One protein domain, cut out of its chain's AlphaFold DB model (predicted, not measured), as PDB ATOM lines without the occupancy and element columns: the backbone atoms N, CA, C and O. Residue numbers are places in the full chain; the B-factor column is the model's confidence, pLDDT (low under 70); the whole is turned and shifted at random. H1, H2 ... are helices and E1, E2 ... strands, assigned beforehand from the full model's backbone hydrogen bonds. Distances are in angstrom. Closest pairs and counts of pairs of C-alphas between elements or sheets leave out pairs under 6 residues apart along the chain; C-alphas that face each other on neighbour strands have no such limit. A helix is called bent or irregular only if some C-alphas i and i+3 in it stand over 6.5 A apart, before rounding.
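Overview. This is residues 128 to 274 of the 274 residues of an uncharacterized protein of Hypholoma sublateritium (strain FD-334 SS-4) (UniProt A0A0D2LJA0). The chain is wound in stacked turns, a short solenoid in which each strand from E1 to E5 adds to one twisted wall and the returning stretches, with H1, H2, H3 and H4, lie behind one face of that wall, leaving its other face bare. The long helix H4 runs behind the E5 end of the wall, and residues 236 to 242 stick out at one end. The printed part has 147 residues, with four named helices and five named strands in the order E1, E2, H1, E3, H2, H3, E4, H4, E5; the sheet's order is E1, E2, E3, E4, E5, all parallel, and the class is mixed, helices and strands. The whole is compact, with a radius of gyration of the C-alphas of 15.3 A and spans of 47 by 35 by 24 A.

Along the chain. E1, residues 128 to 133, begins at C-alpha 128 (-18.047, -19.318, -28.113) and is 16.4 A long. E2, residues 150 to 158, is 23.1 A long. H1 holds residues 167 to 174, 10.4 A. E3, residues 185 to 192, is 22.8 A long. H2 holds residues 200 to 203, 5.7 A, and H3 residues 206 to 214, 12.5 A. E4, residues 223 to 230, is 22.8 A long. H4, residues 237 to 254, begins at C-alpha 237 (12.562, -26.596, -50.910) and is 26.6 A long; it is irregular, with C-alphas 238 and 241 7.7 A apart. E5, residues 266 to 273, is 23.2 A long and ends at C-alpha 273 (3.508, -23.655, -42.999).

Arrangement. The sheet is twisted, with edge strands E1 and E5. Within hydrogen-bond range are N 131 and O 152 of E1 and E2, 2.9 A; N 189 and O 153 of E3 and E2, 2.8 A; N 190 and O 227 of E3 and E4, 2.8 A; and N 226 and O 268 of E4 and E5, 2.8 A. Three strand-helix-strand units, two parallel neighbour strands with helices between, have right-handed crossovers: E2, H1, E3; E3, H2 H3, E4; and E4, H4, E5. H3 only grazes the sheet with residues 213 to 214, and H4 with residues 244 to 251; H1 and H2 are not on it. H1 and H3 touch, closest at the C-alphas of Thr 170 and Leu 209, 5.7 A, at a shallow tilt of 24 degrees, the same way. H4, with residue 254 alone, only just touches H3, with 3 pairs of C-alphas within 8 A, the closest those of Tyr 254 and Pro 207, 5.0 A. H2 and H3 meet only through their link. In H1 and H3 every O i to N i+4 pair is within hydrogen-bond range, in H4 10 of 14; H2 is too short for such a pair.

Size, cuts and confidence. The two C-alphas farthest apart, of Ser 177 and Asn 238, are 48.7 A apart. The printed part has no cut. The links E1 to E2 and H4 to E5 are long. The mean pLDDT of the printed part is 79.4, with 40 residues under 70, among them residues 157 to 163 and 232 to 245.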
ATOM      1  N   HIS A 128     -19.277 -18.970 -27.409       96.88
ATOM      2  CA  HIS A 128     -18.047 -19.318 -28.113       96.88
ATOM      3  C   HIS A 128     -17.744 -20.799 -27.892       96.88
ATOM      4  O   HIS A 128     -17.673 -21.253 -26.748       96.88
ATOM      5  N   LEU A 129     -17.570 -21.544 -28.978       95.06
ATOM      6  CA  LEU A 129     -17.173 -22.946 -28.945       95.06
ATOM      7  C   LEU A 129     -15.926 -23.133 -29.801       95.06
ATOM      8  O   LEU A 129     -15.938 -22.758 -30.971       95.06
ATOM      9  N   THR A 130     -14.905 -23.764 -29.236       93.62
ATOM     10  CA  THR A 130     -13.763 -24.302 -29.971       93.62
ATOM     11  C   THR A 130     -13.745 -25.816 -29.821       93.62
ATOM     12  O   THR A 130     -13.756 -26.329 -28.700       93.62
ATOM     13  N   LEU A 131     -13.720 -26.520 -30.949       90.25
ATOM     14  CA  LEU A 131     -13.597 -27.970 -31.023       90.25
ATOM     15  C   LEU A 131     -12.260 -28.328 -31.653       90.25
ATOM     16  O   LEU A 131     -12.040 -27.990 -32.812       90.25
ATOM     17  N   THR A 132     -11.408 -29.038 -30.921       87.38
ATOM     18  CA  THR A 132     -10.213 -29.665 -31.497       87.38
ATOM     19  C   THR A 132     -10.530 -31.110 -31.870       87.38
ATOM     20  O   THR A 132     -11.073 -31.851 -31.052       87.38
ATOM     21  N   LEU A 133     -10.225 -31.498 -33.104       82.06
ATOM     22  CA  LEU A 133     -10.507 -32.790 -33.722       82.06
ATOM     23  C   LEU A 133      -9.178 -33.460 -34.071       82.06
ATOM     24  O   LEU A 133      -8.351 -32.827 -34.710       82.06
ATOM     25  N   TYR A 134      -8.989 -34.727 -33.712       74.62
ATOM     26  CA  TYR A 134      -7.808 -35.501 -34.137       74.62
ATOM     27  C   TYR A 134      -8.048 -36.375 -35.374       74.62
ATOM     28  O   TYR A 134      -7.111 -36.973 -35.890       74.62
ATOM     29  N   GLN A 135      -9.309 -36.535 -35.787       69.44
ATOM     30  CA  GLN A 135      -9.718 -37.352 -36.932       69.44
ATOM     31  C   GLN A 135     -11.000 -36.768 -37.551       69.44
ATOM     32  O   GLN A 135     -11.022 -35.619 -37.988       69.44
ATOM     33  N   SER A 136     -12.087 -37.541 -37.558       67.50
ATOM     34  CA  SER A 136     -13.397 -37.130 -38.029       67.50
ATOM     35  C   SER A 136     -14.127 -36.271 -37.001       67.50
ATOM     36  O   SER A 136     -13.843 -36.283 -35.798       67.50
ATOM     37  N   PHE A 137     -15.095 -35.501 -37.497       68.81
ATOM     38  CA  PHE A 137     -15.955 -34.710 -36.633       68.81
ATOM     39  C   PHE A 137     -16.713 -35.637 -35.663       68.81
ATOM     40  O   PHE A 137     -17.362 -36.588 -36.104       68.81
ATOM     41  N   PRO A 138     -16.643 -35.377 -34.352       70.56
ATOM     42  CA  PRO A 138     -17.180 -36.260 -33.332       70.56
ATOM     43  C   PRO A 138     -18.710 -36.285 -33.355       70.56
ATOM     44  O   PRO A 138     -19.354 -35.334 -33.795       70.56
ATOM     45  N   GLU A 139     -19.304 -37.336 -32.782       78.88
ATOM     46  CA  GLU A 139     -20.753 -37.445 -32.548       78.88
ATOM     47  C   GLU A 139     -21.222 -36.496 -31.418       78.88
ATOM     48  O   GLU A 139     -21.763 -36.908 -30.385       78.88
ATOM     49  N   VAL A 140     -20.988 -35.193 -31.593       82.25
ATOM     50  CA  VAL A 140     -21.380 -34.139 -30.657       82.25
ATOM     51  C   VAL A 140     -22.541 -33.324 -31.204       82.25
ATOM     52  O   VAL A 140     -22.530 -32.829 -32.326       82.25
ATOM     53  N   ASN A 141     -23.565 -33.125 -30.388       86.31
ATOM     54  CA  ASN A 141     -24.759 -32.397 -30.774       86.31
ATOM     55  C   ASN A 141     -24.595 -30.896 -30.516       86.31
ATOM     56  O   ASN A 141     -25.186 -30.345 -29.590       86.31
ATOM     57  N   ILE A 142     -23.812 -30.210 -31.352       88.75
ATOM     58  CA  ILE A 142     -23.648 -28.749 -31.251       88.75
ATOM     59  C   ILE A 142     -24.955 -27.972 -31.474       88.75
ATOM     60  O   ILE A 142     -25.070 -26.835 -31.023       88.75
ATOM     61  N   ASN A 143     -25.969 -28.578 -32.102       87.75
ATOM     62  CA  ASN A 143     -27.230 -27.915 -32.457       87.75
ATOM     63  C   ASN A 143     -28.074 -27.497 -31.240       87.75
ATOM     64  O   ASN A 143     -29.002 -26.701 -31.380       87.75
ATOM     65  N   VAL A 144     -27.753 -27.997 -30.041       89.19
ATOM     66  CA  VAL A 144     -28.391 -27.551 -28.791       89.19
ATOM     67  C   VAL A 144     -27.910 -26.162 -28.349       89.19
ATOM     68  O   VAL A 144     -28.569 -25.507 -27.549       89.19
ATOM     69  N   LEU A 145     -26.782 -25.667 -28.872       90.88
ATOM     70  CA  LEU A 145     -26.167 -24.399 -28.468       90.88
ATOM     71  C   LEU A 145     -26.809 -23.194 -29.184       90.88
ATOM     72  O   LEU A 145     -26.196 -22.518 -30.009       90.88
ATOM     73  N   HIS A 146     -28.061 -22.874 -28.856       87.62
ATOM     74  CA  HIS A 146     -28.849 -21.850 -29.566       87.62
ATOM     75  C   HIS A 146     -28.306 -20.411 -29.450       87.62
ATOM     76  O   HIS A 146     -28.683 -19.523 -30.227       87.62
ATOM     77  N   LYS A 147     -27.444 -20.144 -28.462       92.88
ATOM     78  CA  LYS A 147     -26.782 -18.846 -28.258       92.88
ATOM     79  C   LYS A 147     -25.401 -18.756 -28.904       92.88
ATOM     80  O   LYS A 147     -24.775 -17.705 -28.783       92.88
ATOM     81  N   LEU A 148     -24.962 -19.796 -29.613       94.62
ATOM     82  CA  LEU A 148     -23.655 -19.827 -30.252       94.62
ATOM     83  C   LEU A 148     -23.499 -18.667 -31.244       94.62
ATOM     84  O   LEU A 148     -24.331 -18.459 -32.128       94.62
ATOM     85  N   GLN A 149     -22.428 -17.902 -31.059       96.06
ATOM     86  CA  GLN A 149     -22.044 -16.738 -31.857       96.06
ATOM     87  C   GLN A 149     -20.763 -17.001 -32.641       96.06
ATOM     88  O   GLN A 149     -20.637 -16.542 -33.777       96.06
ATOM     89  N   THR A 150     -19.835 -17.752 -32.051       96.75
ATOM     90  CA  THR A 150     -18.556 -18.106 -32.658       96.75
ATOM     91  C   THR A 150     -18.325 -19.603 -32.551       96.75
ATOM     92  O   THR A 150     -18.352 -20.155 -31.451       96.75
ATOM     93  N   LEU A 151     -18.081 -20.237 -33.694       95.12
ATOM     94  CA  LEU A 151     -17.659 -21.629 -33.793       95.12
ATOM     95  C   LEU A 151     -16.240 -21.675 -34.360       95.12
ATOM     96  O   LEU A 151     -15.993 -21.147 -35.439       95.12
ATOM     97  N   CYS A 152     -15.323 -22.301 -33.639       94.56
ATOM     98  CA  CYS A 152     -13.974 -22.593 -34.088       94.56
ATOM     99  C   CYS A 152     -13.798 -24.111 -34.148       94.56
ATOM    100  O   CYS A 152     -14.135 -24.813 -33.194       94.56
ATOM    101  N   VAL A 153     -13.299 -24.622 -35.266       91.69
ATOM    102  CA  VAL A 153     -12.999 -26.040 -35.453       91.69
ATOM    103  C   VAL A 153     -11.535 -26.153 -35.827       91.69
ATOM    104  O   VAL A 153     -11.111 -25.563 -36.813       91.69
ATOM    105  N   LEU A 154     -10.768 -26.884 -35.030       89.44
ATOM    106  CA  LEU A 154      -9.350 -27.138 -35.234       89.44
ATOM    107  C   LEU A 154      -9.201 -28.621 -35.564       89.44
ATOM    108  O   LEU A 154      -9.431 -29.455 -34.701       89.44
ATOM    109  N   SER A 155      -8.866 -28.964 -36.799       86.00
ATOM    110  CA  SER A 155      -8.580 -30.339 -37.208       86.00
ATOM    111  C   SER A 155      -7.075 -30.562 -37.174       86.00
ATOM    112  O   SER A 155      -6.356 -30.039 -38.018       86.00
ATOM    113  N   GLU A 156      -6.595 -31.328 -36.204       78.81
ATOM    114  CA  GLU A 156      -5.201 -31.737 -36.065       78.81
ATOM    115  C   GLU A 156      -4.962 -33.079 -36.776       78.81
ATOM    116  O   GLU A 156      -5.770 -33.996 -36.649       78.81
ATOM    117  N   TYR A 157      -3.836 -33.192 -37.491       67.69
ATOM    118  CA  TYR A 157      -3.327 -34.431 -38.104       67.69
ATOM    119  C   TYR A 157      -4.271 -35.105 -39.111       67.69
ATOM    120  O   TYR A 157      -4.751 -36.224 -38.922       67.69
ATOM    121  N   PHE A 158      -4.533 -34.414 -40.220       65.88
ATOM    122  CA  PHE A 158      -5.289 -34.974 -41.333       65.88
ATOM    123  C   PHE A 158      -4.432 -35.942 -42.168       65.88
ATOM    124  O   PHE A 158      -3.543 -35.514 -42.913       65.88
ATOM    125  N   PHE A 159      -4.714 -37.246 -42.050       60.88
ATOM    126  CA  PHE A 159      -4.048 -38.307 -42.813       60.88
ATOM    127  C   PHE A 159      -4.669 -38.481 -44.209       60.88
ATOM    128  O   PHE A 159      -5.885 -38.437 -44.377       60.88
ATOM    129  N   SER A 160      -3.815 -38.707 -45.209       54.62
ATOM    130  CA  SER A 160      -4.067 -38.505 -46.644       54.62
ATOM    131  C   SER A 160      -5.072 -39.437 -47.335       54.62
ATOM    132  O   SER A 160      -5.385 -39.201 -48.501       54.62
ATOM    133  N   ASP A 161      -5.591 -40.477 -46.678       54.81
ATOM    134  CA  ASP A 161      -6.025 -41.654 -47.446       54.81
ATOM    135  C   ASP A 161      -7.538 -41.936 -47.507       54.81
ATOM    136  O   ASP A 161      -7.924 -42.784 -48.315       54.81
ATOM    137  N   SER A 162      -8.426 -41.256 -46.763       56.19
ATOM    138  CA  SER A 162      -9.875 -41.506 -46.965       56.19
ATOM    139  C   SER A 162     -10.889 -40.542 -46.362       56.19
ATOM    140  O   SER A 162     -12.025 -40.520 -46.840       56.19
ATOM    141  N   ASP A 163     -10.561 -39.806 -45.305       68.81
ATOM    142  CA  ASP A 163     -11.615 -39.223 -44.474       68.81
ATOM    143  C   ASP A 163     -11.777 -37.742 -44.770       68.81
ATOM    144  O   ASP A 163     -10.840 -36.985 -44.628       68.81
ATOM    145  N   ASP A 164     -12.969 -37.296 -45.146       78.94
ATOM    146  CA  ASP A 164     -13.283 -35.873 -45.246       78.94
ATOM    147  C   ASP A 164     -13.481 -35.275 -43.840       78.94
ATOM    148  O   ASP A 164     -14.490 -35.526 -43.168       78.94
ATOM    149  N   CYS A 165     -12.520 -34.461 -43.386       75.75
ATOM    150  CA  CYS A 165     -12.512 -33.882 -42.033       75.75
ATOM    151  C   CYS A 165     -13.710 -32.968 -41.757       75.75
ATOM    152  O   CYS A 165     -14.108 -32.791 -40.602       75.75
ATOM    153  N   LEU A 166     -14.312 -32.397 -42.800       82.94
ATOM    154  CA  LEU A 166     -15.429 -31.470 -42.666       82.94
ATOM    155  C   LEU A 166     -16.779 -32.161 -42.847       82.94
ATOM    156  O   LEU A 166     -17.806 -31.497 -42.695       82.94
ATOM    157  N   HIS A 167     -16.816 -33.470 -43.121       84.25
ATOM    158  CA  HIS A 167     -18.059 -34.190 -43.383       84.25
ATOM    159  C   HIS A 167     -19.072 -34.068 -42.244       84.25
ATOM    160  O   HIS A 167     -20.202 -33.618 -42.453       84.25
ATOM    161  N   GLY A 168     -18.673 -34.393 -41.011       82.06
ATOM    162  CA  GLY A 168     -19.602 -34.301 -39.885       82.06
ATOM    163  C   GLY A 168     -19.944 -32.855 -39.511       82.06
ATOM    164  O   GLY A 168     -21.111 -32.578 -39.237       82.06
ATOM    165  N   LEU A 169     -19.002 -31.901 -39.618       86.19
ATOM    166  CA  LEU A 169     -19.306 -30.471 -39.445       86.19
ATOM    167  C   LEU A 169     -20.391 -30.027 -40.433       86.19
ATOM    168  O   LEU A 169     -21.378 -29.400 -40.051       86.19
ATOM    169  N   THR A 170     -20.220 -30.390 -41.702       88.12
ATOM    170  CA  THR A 170     -21.164 -30.094 -42.781       88.12
ATOM    171  C   THR A 170     -22.526 -30.716 -42.495       88.12
ATOM    172  O   THR A 170     -23.544 -30.041 -42.637       88.12
ATOM    173  N   GLY A 171     -22.560 -31.963 -42.015       86.19
ATOM    174  CA  GLY A 171     -23.784 -32.631 -41.576       86.19
ATOM    175  C   GLY A 171     -24.514 -31.873 -40.463       86.19
ATOM    176  O   GLY A 171     -25.724 -31.659 -40.556       86.19
ATOM    177  N   HIS A 172     -23.793 -31.391 -39.447       85.75
ATOM    178  CA  HIS A 172     -24.379 -30.596 -38.363       85.75
ATOM    179  C   HIS A 172     -24.897 -29.239 -38.836       85.75
ATOM    180  O   HIS A 172     -26.002 -28.845 -38.461       85.75
ATOM    181  N   LEU A 173     -24.141 -28.543 -39.688       87.00
ATOM    182  CA  LEU A 173     -24.552 -27.255 -40.249       87.00
ATOM    183  C   LEU A 173     -25.744 -27.394 -41.209       87.00
ATOM    184  O   LEU A 173     -26.583 -26.498 -41.273       87.00
ATOM    185  N   ALA A 174     -25.861 -28.518 -41.917       85.38
ATOM    186  CA  ALA A 174     -26.989 -28.818 -42.796       85.38
ATOM    187  C   ALA A 174     -28.257 -29.263 -42.040       85.38
ATOM    188  O   ALA A 174     -29.350 -29.261 -42.612       85.38
ATOM    189  N   ALA A 175     -28.144 -29.657 -40.769       77.06
ATOM    190  CA  ALA A 175     -29.255 -30.213 -40.010       77.06
ATOM    191  C   ALA A 175     -30.288 -29.135 -39.605       77.06
ATOM    192  O   ALA A 175     -30.085 -28.358 -38.674       77.06
ATOM    193  N   GLY A 176     -31.453 -29.154 -40.262       63.50
ATOM    194  CA  GLY A 176     -32.665 -28.440 -39.837       63.50
ATOM    195  C   GLY A 176     -32.809 -26.991 -40.329       63.50
ATOM    196  O   GLY A 176     -31.907 -26.397 -40.918       63.50
ATOM    197  N   SER A 177     -33.986 -26.398 -40.091       59.97
ATOM    198  CA  SER A 177     -34.243 -24.988 -40.400       59.97
ATOM    199  C   SER A 177     -33.536 -24.096 -39.376       59.97
ATOM    200  O   SER A 177     -34.034 -23.901 -38.269       59.97
ATOM    201  N   THR A 178     -32.367 -23.576 -39.758       64.56
ATOM    202  CA  THR A 178     -31.551 -22.577 -39.034       64.56
ATOM    203  C   THR A 178     -31.100 -22.998 -37.620       64.56
ATOM    204  O   THR A 178     -31.555 -22.409 -36.639       64.56
ATOM    205  N   PRO A 179     -30.191 -23.985 -37.478       69.94
ATOM    206  CA  PRO A 179     -29.734 -24.459 -36.163       69.94
ATOM    207  C   PRO A 179     -29.013 -23.378 -35.337       69.94
ATOM    208  O   PRO A 179     -29.070 -23.397 -34.108       69.94
ATOM    209  N   PHE A 180     -28.401 -22.387 -35.997       86.88
ATOM    210  CA  PHE A 180     -27.596 -21.353 -35.343       86.88
ATOM    211  C   PHE A 180     -27.998 -19.926 -35.761       86.88
ATOM    212  O   PHE A 180     -27.318 -19.295 -36.573       86.88
ATOM    213  N   PRO A 181     -29.085 -19.363 -35.204       88.06
ATOM    214  CA  PRO A 181     -29.586 -18.046 -35.611       88.06
ATOM    215  C   PRO A 181     -28.649 -16.883 -35.240       88.06
ATOM    216  O   PRO A 181     -28.723 -15.821 -35.854       88.06
ATOM    217  N   ASN A 182     -27.781 -17.073 -34.242       92.62
ATOM    218  CA  ASN A 182     -26.884 -16.038 -33.712       92.62
ATOM    219  C   ASN A 182     -25.435 -16.169 -34.202       92.62
ATOM    220  O   ASN A 182     -24.602 -15.332 -33.844       92.62
ATOM    221  N   LEU A 183     -25.131 -17.198 -34.998       93.12
ATOM    222  CA  LEU A 183     -23.775 -17.495 -35.439       93.12
ATOM    223  C   LEU A 183     -23.283 -16.391 -36.367       93.12
ATOM    224  O   LEU A 183     -23.819 -16.192 -37.455       93.12
ATOM    225  N   ASN A 184     -22.281 -15.651 -35.901       94.38
ATOM    226  CA  ASN A 184     -21.710 -14.507 -36.599       94.38
ATOM    227  C   ASN A 184     -20.320 -14.797 -37.173       94.38
ATOM    228  O   ASN A 184     -19.902 -14.120 -38.117       94.38
ATOM    229  N   SER A 185     -19.631 -15.803 -36.633       95.75
ATOM    230  CA  SER A 185     -18.273 -16.156 -37.018       95.75
ATOM    231  C   SER A 185     -18.073 -17.664 -37.002       95.75
ATOM    232  O   SER A 185     -18.404 -18.325 -36.016       95.75
ATOM    233  N   ILE A 186     -17.480 -18.186 -38.071       94.62
ATOM    234  CA  ILE A 186     -16.967 -19.554 -38.142       94.62
ATOM    235  C   ILE A 186     -15.482 -19.482 -38.501       94.62
ATOM    236  O   ILE A 186     -15.118 -18.780 -39.444       94.62
ATOM    237  N   SER A 187     -14.638 -20.183 -37.750       95.31
ATOM    238  CA  SER A 187     -13.229 -20.410 -38.079       95.31
ATOM    239  C   SER A 187     -12.979 -21.902 -38.194       95.31
ATOM    240  O   SER A 187     -13.437 -22.667 -37.346       95.31
ATOM    241  N   ILE A 188     -12.278 -22.309 -39.239       92.56
ATOM    242  CA  ILE A 188     -11.885 -23.693 -39.468       92.56
ATOM    243  C   ILE A 188     -10.385 -23.684 -39.728       92.56
ATOM    244  O   ILE A 188      -9.938 -23.083 -40.703       92.56
ATOM    245  N   ASP A 189      -9.629 -24.359 -38.877       91.12
ATOM    246  CA  ASP A 189      -8.205 -24.588 -39.064       91.12
ATOM    247  C   ASP A 189      -8.014 -26.071 -39.380       91.12
ATOM    248  O   ASP A 189      -8.478 -26.923 -38.627       91.12
ATOM    249  N   VAL A 190      -7.334 -26.394 -40.477       87.12
ATOM    250  CA  VAL A 190      -7.053 -27.778 -40.877       87.12
ATOM    251  C   VAL A 190      -5.550 -27.968 -40.983       87.12
ATOM    252  O   VAL A 190      -4.910 -27.334 -41.817       87.12
ATOM    253  N   CYS A 191      -4.993 -28.841 -40.149       83.75
ATOM    254  CA  CYS A 191      -3.602 -29.272 -40.206       83.75
ATOM    255  C   CYS A 191      -3.471 -30.486 -41.132       83.75
ATOM    256  O   CYS A 191      -3.966 -31.568 -40.822       83.75
ATOM    257  N   LEU A 192      -2.792 -30.296 -42.257       77.81
ATOM    258  CA  LEU A 192      -2.481 -31.305 -43.260       77.81
ATOM    259  C   LEU A 192      -1.052 -31.819 -43.035       77.81
ATOM    260  O   LEU A 192      -0.110 -31.024 -43.005       77.81
ATOM    261  N   ASP A 193      -0.886 -33.137 -42.904       70.50
ATOM    262  CA  ASP A 193       0.432 -33.750 -42.657       70.50
ATOM    263  C   ASP A 193       1.271 -33.953 -43.928       70.50
ATOM    264  O   ASP A 193       2.494 -34.045 -43.867       70.50
ATOM    265  N   SER A 194       0.620 -34.021 -45.085       65.38
ATOM    266  CA  SER A 194       1.221 -34.204 -46.409       65.38
ATOM    267  C   SER A 194       0.339 -33.506 -47.438       65.38
ATOM    268  O   SER A 194      -0.855 -33.366 -47.205       65.38
ATOM    269  N   LEU A 195       0.903 -33.079 -48.569       61.09
ATOM    270  CA  LEU A 195       0.132 -32.657 -49.751       61.09
ATOM    271  C   LEU A 195       0.118 -33.715 -50.855       61.09
ATOM    272  O   LEU A 195      -0.687 -33.628 -51.782       61.09
ATOM    273  N   ASP A 196       1.003 -34.704 -50.756       58.41
ATOM    274  CA  ASP A 196       1.073 -35.808 -51.694       58.41
ATOM    275  C   ASP A 196      -0.019 -36.820 -51.334       58.41
ATOM    276  O   ASP A 196      -0.101 -37.276 -50.192       58.41
ATOM    277  N   GLY A 197      -0.849 -37.183 -52.315       56.50
ATOM    278  CA  GLY A 197      -1.795 -38.294 -52.191       56.50
ATOM    279  C   GLY A 197      -3.252 -37.932 -51.905       56.50
ATOM    280  O   GLY A 197      -4.067 -38.847 -51.819       56.50
ATOM    281  N   PHE A 198      -3.627 -36.649 -51.825       65.44
ATOM    282  CA  PHE A 198      -5.043 -36.311 -51.667       65.44
ATOM    283  C   PHE A 198      -5.859 -36.708 -52.898       65.44
ATOM    284  O   PHE A 198      -5.631 -36.241 -54.015       65.44
ATOM    285  N   SER A 199      -6.843 -37.568 -52.664       69.38
ATOM    286  CA  SER A 199      -7.918 -37.849 -53.605       69.38
ATOM    287  C   SER A 199      -8.989 -36.761 -53.525       69.38
ATOM    288  O   SER A 199      -9.202 -36.179 -52.460       69.38
ATOM    289  N   ASP A 200      -9.722 -36.531 -54.621       71.88
ATOM    290  CA  ASP A 200     -10.854 -35.588 -54.641       71.88
ATOM    291  C   ASP A 200     -11.869 -35.867 -53.513       71.88
ATOM    292  O   ASP A 200     -12.448 -34.931 -52.965       71.88
ATOM    293  N   SER A 201     -12.014 -37.134 -53.104       76.06
ATOM    294  CA  SER A 201     -12.907 -37.558 -52.019       76.06
ATOM    295  C   SER A 201     -12.559 -36.988 -50.642       76.06
ATOM    296  O   SER A 201     -13.433 -36.909 -49.784       76.06
ATOM    297  N   CYS A 202     -11.322 -36.532 -50.416       77.19
ATOM    298  CA  CYS A 202     -10.939 -35.869 -49.161       77.19
ATOM    299  C   CYS A 202     -11.648 -34.514 -48.974       77.19
ATOM    300  O   CYS A 202     -11.656 -33.959 -47.875       77.19
ATOM    301  N   PHE A 203     -12.234 -33.976 -50.050       81.12
ATOM    302  CA  PHE A 203     -12.805 -32.636 -50.115       81.12
ATOM    303  C   PHE A 203     -14.302 -32.630 -50.478       81.12
ATOM    304  O   PHE A 203     -14.861 -31.567 -50.751       81.12
ATOM    305  N   ASP A 204     -14.981 -33.782 -50.474       85.88
ATOM    306  CA  ASP A 204     -16.363 -33.927 -50.963       85.88
ATOM    307  C   ASP A 204     -17.375 -32.992 -50.268       85.88
ATOM    308  O   ASP A 204     -18.311 -32.478 -50.894       85.88
ATOM    309  N   SER A 205     -17.189 -32.720 -48.977       88.06
ATOM    310  CA  SER A 205     -18.075 -31.857 -48.185       88.06
ATOM    311  C   SER A 205     -17.708 -30.380 -48.278       88.06
ATOM    312  O   SER A 205     -18.514 -29.534 -47.887       88.06
ATOM    313  N   TRP A 206     -16.554 -30.024 -48.842       89.81
ATOM    314  CA  TRP A 206     -16.114 -28.630 -48.921       89.81
ATOM    315  C   TRP A 206     -17.033 -27.777 -49.814       89.81
ATOM    316  O   TRP A 206     -17.500 -26.737 -49.343       89.81
ATOM    317  N   PRO A 207     -17.442 -28.220 -51.026       89.44
ATOM    318  CA  PRO A 207     -18.421 -27.486 -51.829       89.44
ATOM    319  C   PRO A 207     -19.804 -27.409 -51.179       89.44
ATOM    320  O   PRO A 207     -20.591 -26.507 -51.471       89.44
ATOM    321  N   VAL A 208     -20.158 -28.391 -50.341       90.19
ATOM    322  CA  VAL A 208     -21.415 -28.364 -49.582       90.19
ATOM    323  C   VAL A 208     -21.332 -27.284 -48.510       90.19
ATOM    324  O   VAL A 208     -22.249 -26.470 -48.403       90.19
ATOM    325  N   LEU A 209     -20.221 -27.232 -47.775       90.19
ATOM    326  CA  LEU A 209     -19.945 -26.209 -46.778       90.19
ATOM    327  C   LEU A 209     -19.936 -24.801 -47.393       90.19
ATOM    328  O   LEU A 209     -20.609 -23.920 -46.865       90.19
ATOM    329  N   ASP A 210     -19.273 -24.604 -48.537       90.56
ATOM    330  CA  ASP A 210     -19.284 -23.343 -49.298       90.56
ATOM    331  C   ASP A 210     -20.714 -22.840 -49.541       90.56
ATOM    332  O   ASP A 210     -21.062 -21.699 -49.223       90.56
ATOM    333  N   ARG A 211     -21.597 -23.730 -50.017       89.56
ATOM    334  CA  ARG A 211     -23.016 -23.409 -50.211       89.56
ATOM    335  C   ARG A 211     -23.702 -23.061 -48.898       89.56
ATOM    336  O   ARG A 211     -24.365 -22.031 -48.841       89.56
ATOM    337  N   LEU A 212     -23.557 -23.877 -47.855       89.00
ATOM    338  CA  LEU A 212     -24.230 -23.648 -46.570       89.00
ATOM    339  C   LEU A 212     -23.872 -22.278 -45.981       89.00
ATOM    340  O   LEU A 212     -24.762 -21.544 -45.555       89.00
ATOM    341  N   LEU A 213     -22.591 -21.908 -46.022       88.75
ATOM    342  CA  LEU A 213     -22.081 -20.663 -45.444       88.75
ATOM    343  C   LEU A 213     -22.464 -19.408 -46.238       88.75
ATOM    344  O   LEU A 213     -22.496 -18.317 -45.671       88.75
ATOM    345  N   VAL A 214     -22.778 -19.547 -47.527       86.31
ATOM    346  CA  VAL A 214     -23.280 -18.443 -48.365       86.31
ATOM    347  C   VAL A 214     -24.807 -18.377 -48.369       86.31
ATOM    348  O   VAL A 214     -25.389 -17.304 -48.539       86.31
ATOM    349  N   THR A 215     -25.489 -19.508 -48.186       76.81
ATOM    350  CA  THR A 215     -26.952 -19.526 -48.145       76.81
ATOM    351  C   THR A 215     -27.471 -18.757 -46.931       76.81
ATOM    352  O   THR A 215     -26.845 -18.716 -45.875       76.81
ATOM    353  N   GLY A 216     -28.669 -18.173 -47.044       71.81
ATOM    354  CA  GLY A 216     -29.316 -17.409 -45.964       71.81
ATOM    355  C   GLY A 216     -29.700 -18.219 -44.713       71.81
ATOM    356  O   GLY A 216     -30.524 -17.758 -43.929       71.81
ATOM    357  N   GLN A 217     -29.140 -19.419 -44.529       82.81
ATOM    358  CA  GLN A 217     -29.350 -20.287 -43.373       82.81
ATOM    359  C   GLN A 217     -28.747 -19.706 -42.084       82.81
ATOM    360  O   GLN A 217     -29.267 -19.961 -40.998       82.81
ATOM    361  N   PHE A 218     -27.699 -18.883 -42.194       88.19
ATOM    362  CA  PHE A 218     -27.055 -18.217 -41.060       88.19
ATOM    363  C   PHE A 218     -27.212 -16.693 -41.173       88.19
ATOM    364  O   PHE A 218     -26.317 -16.004 -41.662       88.19
ATOM    365  N   PRO A 219     -28.350 -16.123 -40.730       87.69
ATOM    366  CA  PRO A 219     -28.682 -14.717 -40.986       87.69
ATOM    367  C   PRO A 219     -27.723 -13.726 -40.309       87.69
ATOM    368  O   PRO A 219     -27.590 -12.586 -40.757       87.69
ATOM    369  N   ALA A 220     -27.063 -14.144 -39.227       91.38
ATOM    370  CA  ALA A 220     -26.104 -13.334 -38.489       91.38
ATOM    371  C   ALA A 220     -24.657 -13.481 -38.987       91.38
ATOM    372  O   ALA A 220     -23.802 -12.721 -38.524       91.38
ATOM    373  N   LEU A 221     -24.373 -14.410 -39.913       92.12
ATOM    374  CA  LEU A 221     -23.011 -14.765 -40.304       92.12
ATOM    375  C   LEU A 221     -22.329 -13.601 -41.022       92.12
ATOM    376  O   LEU A 221     -22.814 -13.057 -42.018       92.12
ATOM    377  N   GLN A 222     -21.189 -13.187 -40.481       91.69
ATOM    378  CA  GLN A 222     -20.418 -12.051 -40.973       91.69
ATOM    379  C   GLN A 222     -19.001 -12.438 -41.349       91.69
ATOM    380  O   GLN A 222     -18.469 -11.827 -42.272       91.69
ATOM    381  N   ASN A 223     -18.407 -13.413 -40.662       92.75
ATOM    382  CA  ASN A 223     -17.022 -13.809 -40.863       92.75
ATOM    383  C   ASN A 223     -16.927 -15.328 -41.030       92.75
ATOM    384  O   ASN A 223     -17.477 -16.087 -40.234       92.75
ATOM    385  N   VAL A 224     -16.210 -15.749 -42.060       92.69
ATOM    386  CA  VAL A 224     -15.786 -17.126 -42.285       92.69
ATOM    387  C   VAL A 224     -14.278 -17.084 -42.470       92.69
ATOM    388  O   VAL A 224     -13.782 -16.353 -43.327       92.69
ATOM    389  N   SER A 225     -13.556 -17.835 -41.651       92.94
ATOM    390  CA  SER A 225     -12.112 -18.011 -41.760       92.94
ATOM    391  C   SER A 225     -11.818 -19.479 -42.021       92.94
ATOM    392  O   SER A 225     -12.335 -20.341 -41.314       92.94
ATOM    393  N   LEU A 226     -11.005 -19.753 -43.033       90.81
ATOM    394  CA  LEU A 226     -10.450 -21.069 -43.303       90.81
ATOM    395  C   LEU A 226      -8.930 -20.944 -43.362       90.81
ATOM    396  O   LEU A 226      -8.396 -20.215 -44.200       90.81
ATOM    397  N   GLN A 227      -8.248 -21.651 -42.471       89.94
ATOM    398  CA  GLN A 227      -6.799 -21.696 -42.404       89.94
ATOM    399  C   GLN A 227      -6.315 -23.123 -42.645       89.94
ATOM    400  O   GLN A 227      -6.670 -24.040 -41.913       89.94
ATOM    401  N   LEU A 228      -5.481 -23.315 -43.662       84.88
ATOM    402  CA  LEU A 228      -4.807 -24.586 -43.911       84.88
ATOM    403  C   LEU A 228      -3.386 -24.497 -43.359       84.88
ATOM    404  O   LEU A 228      -2.597 -23.674 -43.820       84.88
ATOM    405  N   LYS A 229      -3.070 -25.318 -42.362       84.12
ATOM    406  CA  LYS A 229      -1.729 -25.478 -41.795       84.12
ATOM    407  C   LYS A 229      -1.101 -26.713 -42.413       84.12
ATOM    408  O   LYS A 229      -1.736 -27.757 -42.444       84.12
ATOM    409  N   ILE A 230       0.112 -26.608 -42.931       77.06
ATOM    410  CA  ILE A 230       0.781 -27.724 -43.605       77.06
ATOM    411  C   ILE A 230       2.060 -28.040 -42.846       77.06
ATOM    412  O   ILE A 230       2.954 -27.194 -42.775       77.06
ATOM    413  N   SER A 231       2.123 -29.246 -42.281       71.50
ATOM    414  CA  SER A 231       3.262 -29.732 -41.500       71.50
ATOM    415  C   SER A 231       4.453 -30.034 -42.418       71.50
ATOM    416  O   SER A 231       4.376 -30.864 -43.320       71.50
ATOM    417  N   TYR A 232       5.583 -29.372 -42.182       61.69
ATOM    418  CA  TYR A 232       6.750 -29.334 -43.069       61.69
ATOM    419  C   TYR A 232       7.780 -30.458 -42.822       61.69
ATOM    420  O   TYR A 232       8.989 -30.280 -42.984       61.69
ATOM    421  N   ASN A 233       7.349 -31.661 -42.442       55.28
ATOM    422  CA  ASN A 233       8.280 -32.790 -42.382       55.28
ATOM    423  C   ASN A 233       8.348 -33.470 -43.757       55.28
ATOM    424  O   ASN A 233       7.557 -34.356 -44.045       55.28
ATOM    425  N   MET A 234       9.358 -33.096 -44.556       51.09
ATOM    426  CA  MET A 234       9.829 -33.769 -45.789       51.09
ATOM    427  C   MET A 234       9.373 -33.226 -47.159       51.09
ATOM    428  O   MET A 234       9.121 -34.017 -48.064       51.09
ATOM    429  N   MET A 235       9.380 -31.907 -47.395       53.91
ATOM    430  CA  MET A 235       9.377 -31.390 -48.778       53.91
ATOM    431  C   MET A 235      10.710 -30.744 -49.166       53.91
ATOM    432  O   MET A 235      11.305 -29.977 -48.411       53.91
ATOM    433  N   ASP A 236      11.187 -31.086 -50.365       58.03
ATOM    434  CA  ASP A 236      12.325 -30.444 -51.019       58.03
ATOM    435  C   ASP A 236      11.967 -28.972 -51.279       58.03
ATOM    436  O   ASP A 236      10.922 -28.671 -51.864       58.03
ATOM    437  N   ALA A 237      12.824 -28.039 -50.853       58.72
ATOM    438  CA  ALA A 237      12.562 -26.596 -50.910       58.72
ATOM    439  C   ALA A 237      12.266 -26.073 -52.336       58.72
ATOM    440  O   ALA A 237      11.773 -24.961 -52.521       58.72
ATOM    441  N   ASN A 238      12.546 -26.888 -53.352       61.06
ATOM    442  CA  ASN A 238      12.313 -26.589 -54.757       61.06
ATOM    443  C   ASN A 238      10.854 -26.800 -55.222       61.06
ATOM    444  O   ASN A 238      10.488 -26.265 -56.265       61.06
ATOM    445  N   LEU A 239      10.011 -27.518 -54.465       61.62
ATOM    446  CA  LEU A 239       8.597 -27.778 -54.810       61.62
ATOM    447  C   LEU A 239       7.626 -26.677 -54.325       61.62
ATOM    448  O   LEU A 239       6.445 -26.676 -54.673       61.62
ATOM    449  N   TYR A 240       8.121 -25.701 -53.556       62.84
ATOM    450  CA  TYR A 240       7.320 -24.666 -52.885       62.84
ATOM    451  C   TYR A 240       6.371 -23.855 -53.786       62.84
ATOM    452  O   TYR A 240       5.210 -23.681 -53.409       62.84
ATOM    453  N   PRO A 241       6.807 -23.317 -54.943       65.25
ATOM    454  CA  PRO A 241       5.941 -22.454 -55.749       65.25
ATOM    455  C   PRO A 241       4.763 -23.209 -56.378       65.25
ATOM    456  O   PRO A 241       3.667 -22.666 -56.490       65.25
ATOM    457  N   GLU A 242       4.988 -24.462 -56.772       66.81
ATOM    458  CA  GLU A 242       3.977 -25.319 -57.397       66.81
ATOM    459  C   GLU A 242       2.949 -25.794 -56.364       66.81
ATOM    460  O   GLU A 242       1.745 -25.680 -56.583       66.81
ATOM    461  N   VAL A 243       3.426 -26.189 -55.181       66.38
ATOM    462  CA  VAL A 243       2.594 -26.506 -54.016       66.38
ATOM    463  C   VAL A 243       1.685 -25.333 -53.636       66.38
ATOM    464  O   VAL A 243       0.477 -25.514 -53.483       66.38
ATOM    465  N   LEU A 244       2.233 -24.117 -53.534       65.81
ATOM    466  CA  LEU A 244       1.449 -22.929 -53.191       65.81
ATOM    467  C   LEU A 244       0.368 -22.642 -54.243       65.81
ATOM    468  O   LEU A 244      -0.771 -22.339 -53.887       65.81
ATOM    469  N   SER A 245       0.710 -22.774 -55.528       68.44
ATOM    470  CA  SER A 245      -0.244 -22.611 -56.628       68.44
ATOM    471  C   SER A 245      -1.370 -23.649 -56.564       68.44
ATOM    472  O   SER A 245      -2.528 -23.306 -56.800       68.44
ATOM    473  N   ASN A 246      -1.059 -24.897 -56.205       70.94
ATOM    474  CA  ASN A 246      -2.047 -25.968 -56.081       70.94
ATOM    475  C   ASN A 246      -2.982 -25.754 -54.880       70.94
ATOM    476  O   ASN A 246      -4.193 -25.908 -55.013       70.94
ATOM    477  N   ILE A 247      -2.461 -25.314 -53.730       69.31
ATOM    478  CA  ILE A 247      -3.287 -25.036 -52.542       69.31
ATOM    479  C   ILE A 247      -4.177 -23.813 -52.764       69.31
ATOM    480  O   ILE A 247      -5.349 -23.814 -52.393       69.31
ATOM    481  N   GLN A 248      -3.658 -22.766 -53.407       71.12
ATOM    482  CA  GLN A 248      -4.473 -21.607 -53.774       71.12
ATOM    483  C   GLN A 248      -5.558 -21.977 -54.796       71.12
ATOM    484  O   GLN A 248      -6.651 -21.409 -54.758       71.12
ATOM    485  N   ALA A 249      -5.310 -22.966 -55.661       75.19
ATOM    486  CA  ALA A 249      -6.341 -23.503 -56.541       75.19
ATOM    487  C   ALA A 249      -7.470 -24.211 -55.764       75.19
ATOM    488  O   ALA A 249      -8.622 -24.110 -56.190       75.19
ATOM    489  N   LEU A 250      -7.198 -24.825 -54.599       74.94
ATOM    490  CA  LEU A 250      -8.238 -25.442 -53.754       74.94
ATOM    491  C   LEU A 250      -9.314 -24.433 -53.347       74.94
ATOM    492  O   LEU A 250     -10.498 -24.764 -53.350       74.94
ATOM    493  N   GLN A 251      -8.927 -23.188 -53.049       81.50
ATOM    494  CA  GLN A 251      -9.881 -22.133 -52.715       81.50
ATOM    495  C   GLN A 251     -10.894 -21.920 -53.854       81.50
ATOM    496  O   GLN A 251     -12.097 -21.825 -53.610       81.50
ATOM    497  N   VAL A 252     -10.420 -21.850 -55.098       81.31
ATOM    498  CA  VAL A 252     -11.269 -21.593 -56.271       81.31
ATOM    499  C   VAL A 252     -12.137 -22.805 -56.608       81.31
ATOM    500  O   VAL A 252     -13.282 -22.639 -57.024       81.31
ATOM    501  N   VAL A 253     -11.599 -24.013 -56.430       84.00
ATOM    502  CA  VAL A 253     -12.290 -25.268 -56.751       84.00
ATOM    503  C   VAL A 253     -13.379 -25.585 -55.727       84.00
ATOM    504  O   VAL A 253     -14.511 -25.878 -56.109       84.00
ATOM    505  N   TYR A 254     -13.057 -25.499 -54.434       84.69
ATOM    506  CA  TYR A 254     -13.928 -25.993 -53.367       84.69
ATOM    507  C   TYR A 254     -14.713 -24.896 -52.639       84.69
ATOM    508  O   TYR A 254     -15.760 -25.199 -52.071       84.69
ATOM    509  N   PHE A 255     -14.273 -23.631 -52.712       86.25
ATOM    510  CA  PHE A 255     -14.987 -22.473 -52.150       86.25
ATOM    511  C   PHE A 255     -15.278 -21.365 -53.179       86.25
ATOM    512  O   PHE A 255     -14.959 -20.189 -52.940       86.25
ATOM    513  N   PRO A 256     -15.865 -21.689 -54.348       87.69
ATOM    514  CA  PRO A 256     -16.114 -20.705 -55.396       87.69
ATOM    515  C   PRO A 256     -17.100 -19.608 -54.970       87.69
ATOM    516  O   PRO A 256     -16.958 -18.469 -55.419       87.69
ATOM    517  N   LEU A 257     -18.090 -19.912 -54.120       86.62
ATOM    518  CA  LEU A 257     -19.111 -18.944 -53.713       86.62
ATOM    519  C   LEU A 257     -18.576 -17.978 -52.659       86.62
ATOM    520  O   LEU A 257     -18.743 -16.769 -52.812       86.62
ATOM    521  N   LEU A 258     -17.891 -18.482 -51.631       84.88
ATOM    522  CA  LEU A 258     -17.235 -17.644 -50.623       84.88
ATOM    523  C   LEU A 258     -16.115 -16.783 -51.226       84.88
ATOM    524  O   LEU A 258     -15.852 -15.680 -50.746       84.88
ATOM    525  N   SER A 259     -15.481 -17.256 -52.302       83.00
ATOM    526  CA  SER A 259     -14.444 -16.517 -53.034       83.00
ATOM    527  C   SER A 259     -15.001 -15.480 -54.016       83.00
ATOM    528  O   SER A 259     -14.258 -14.616 -54.490       83.00
ATOM    529  N   ALA A 260     -16.299 -15.526 -54.334       81.81
ATOM    530  CA  ALA A 260     -16.917 -14.565 -55.234       81.81
ATOM    531  C   ALA A 260     -17.050 -13.184 -54.564       81.81
ATOM    532  O   ALA A 260     -17.594 -13.010 -53.475       81.81
ATOM    533  N   THR A 261     -16.558 -12.147 -55.239       58.72
ATOM    534  CA  THR A 261     -16.461 -10.779 -54.715       58.72
ATOM    535  C   THR A 261     -17.801 -10.028 -54.757       58.72
ATOM    536  O   THR A 261     -17.995  -9.171 -55.616       58.72
ATOM    537  N   LYS A 262     -18.743 -10.314 -53.838       60.03
ATOM    538  CA  LYS A 262     -19.819  -9.389 -53.376       60.03
ATOM    539  C   LYS A 262     -20.635 -10.001 -52.215       60.03
ATOM    540  O   LYS A 262     -20.827 -11.205 -52.197       60.03
ATOM    541  N   PRO A 263     -21.073  -9.204 -51.218       61.44
ATOM    542  CA  PRO A 263     -20.691  -9.470 -49.832       61.44
ATOM    543  C   PRO A 263     -21.688 -10.280 -48.988       61.44
ATOM    544  O   PRO A 263     -22.898 -10.206 -49.178       61.44
ATOM    545  N   LYS A 264     -21.087 -10.840 -47.927       67.31
ATOM    546  CA  LYS A 264     -21.577 -11.569 -46.746       67.31
ATOM    547  C   LYS A 264     -21.757 -13.084 -46.932       67.31
ATOM    548  O   LYS A 264     -22.647 -13.482 -47.677       67.31
ATOM    549  N   PRO A 265     -20.973 -13.897 -46.191       79.81
ATOM    550  CA  PRO A 265     -19.972 -13.508 -45.173       79.81
ATOM    551  C   PRO A 265     -18.647 -12.961 -45.756       79.81
ATOM    552  O   PRO A 265     -18.364 -13.113 -46.939       79.81
ATOM    553  N   LYS A 266     -17.842 -12.257 -44.940       87.44
ATOM    554  CA  LYS A 266     -16.428 -11.972 -45.245       87.44
ATOM    555  C   LYS A 266     -15.672 -13.290 -45.170       87.44
ATOM    556  O   LYS A 266     -15.696 -13.918 -44.116       87.44
ATOM    557  N   PHE A 267     -14.995 -13.661 -46.246       88.38
ATOM    558  CA  PHE A 267     -14.207 -14.881 -46.301       88.38
ATOM    559  C   PHE A 267     -12.713 -14.563 -46.218       88.38
ATOM    560  O   PHE A 267     -12.200 -13.764 -47.003       88.38
ATOM    561  N   HIS A 268     -12.033 -15.162 -45.244       88.81
ATOM    562  CA  HIS A 268     -10.582 -15.161 -45.130       88.81
ATOM    563  C   HIS A 268     -10.073 -16.576 -45.383       88.81
ATOM    564  O   HIS A 268     -10.453 -17.499 -44.669       88.81
ATOM    565  N   PHE A 269      -9.225 -16.728 -46.393       85.88
ATOM    566  CA  PHE A 269      -8.527 -17.970 -46.684       85.88
ATOM    567  C   PHE A 269      -7.033 -17.741 -46.468       85.88
ATOM    568  O   PHE A 269      -6.466 -16.805 -47.040       85.88
ATOM    569  N   ALA A 270      -6.416 -18.565 -45.630       85.25
ATOM    570  CA  ALA A 270      -4.998 -18.492 -45.317       85.25
ATOM    571  C   ALA A 270      -4.345 -19.869 -45.417       85.25
ATOM    572  O   ALA A 270      -4.961 -20.893 -45.131       85.25
ATOM    573  N   VAL A 271      -3.072 -19.865 -45.798       80.69
ATOM    574  CA  VAL A 271      -2.215 -21.049 -45.816       80.69
ATOM    575  C   VAL A 271      -0.997 -20.729 -44.963       80.69
ATOM    576  O   VAL A 271      -0.319 -19.731 -45.213       80.69
ATOM    577  N   GLU A 272      -0.747 -21.542 -43.943       78.12
ATOM    578  CA  GLU A 272       0.395 -21.432 -43.038       78.12
ATOM    579  C   GLU A 272       1.244 -22.704 -43.126       78.12
ATOM    580  O   GLU A 272       0.722 -23.810 -43.246       78.12
ATOM    581  N   TYR A 273       2.563 -22.543 -43.071       71.19
ATOM    582  CA  TYR A 273       3.508 -23.655 -42.999       71.19
ATOM    583  C   TYR A 273       3.997 -23.784 -41.557       71.19
ATOM    584  O   TYR A 273       4.412 -22.777 -40.973       71.19
ATOM    585  N   CYS A 274       3.937 -24.994 -41.003       66.19
ATOM    586  CA  CYS A 274       4.302 -25.293 -39.617       66.19
ATOM    587  C   CYS A 274       5.459 -26.293 -39.537       66.19
ATOM    588  O   CYS A 274       5.476 -27.258 -40.334       66.19
TER     589      CYS A 274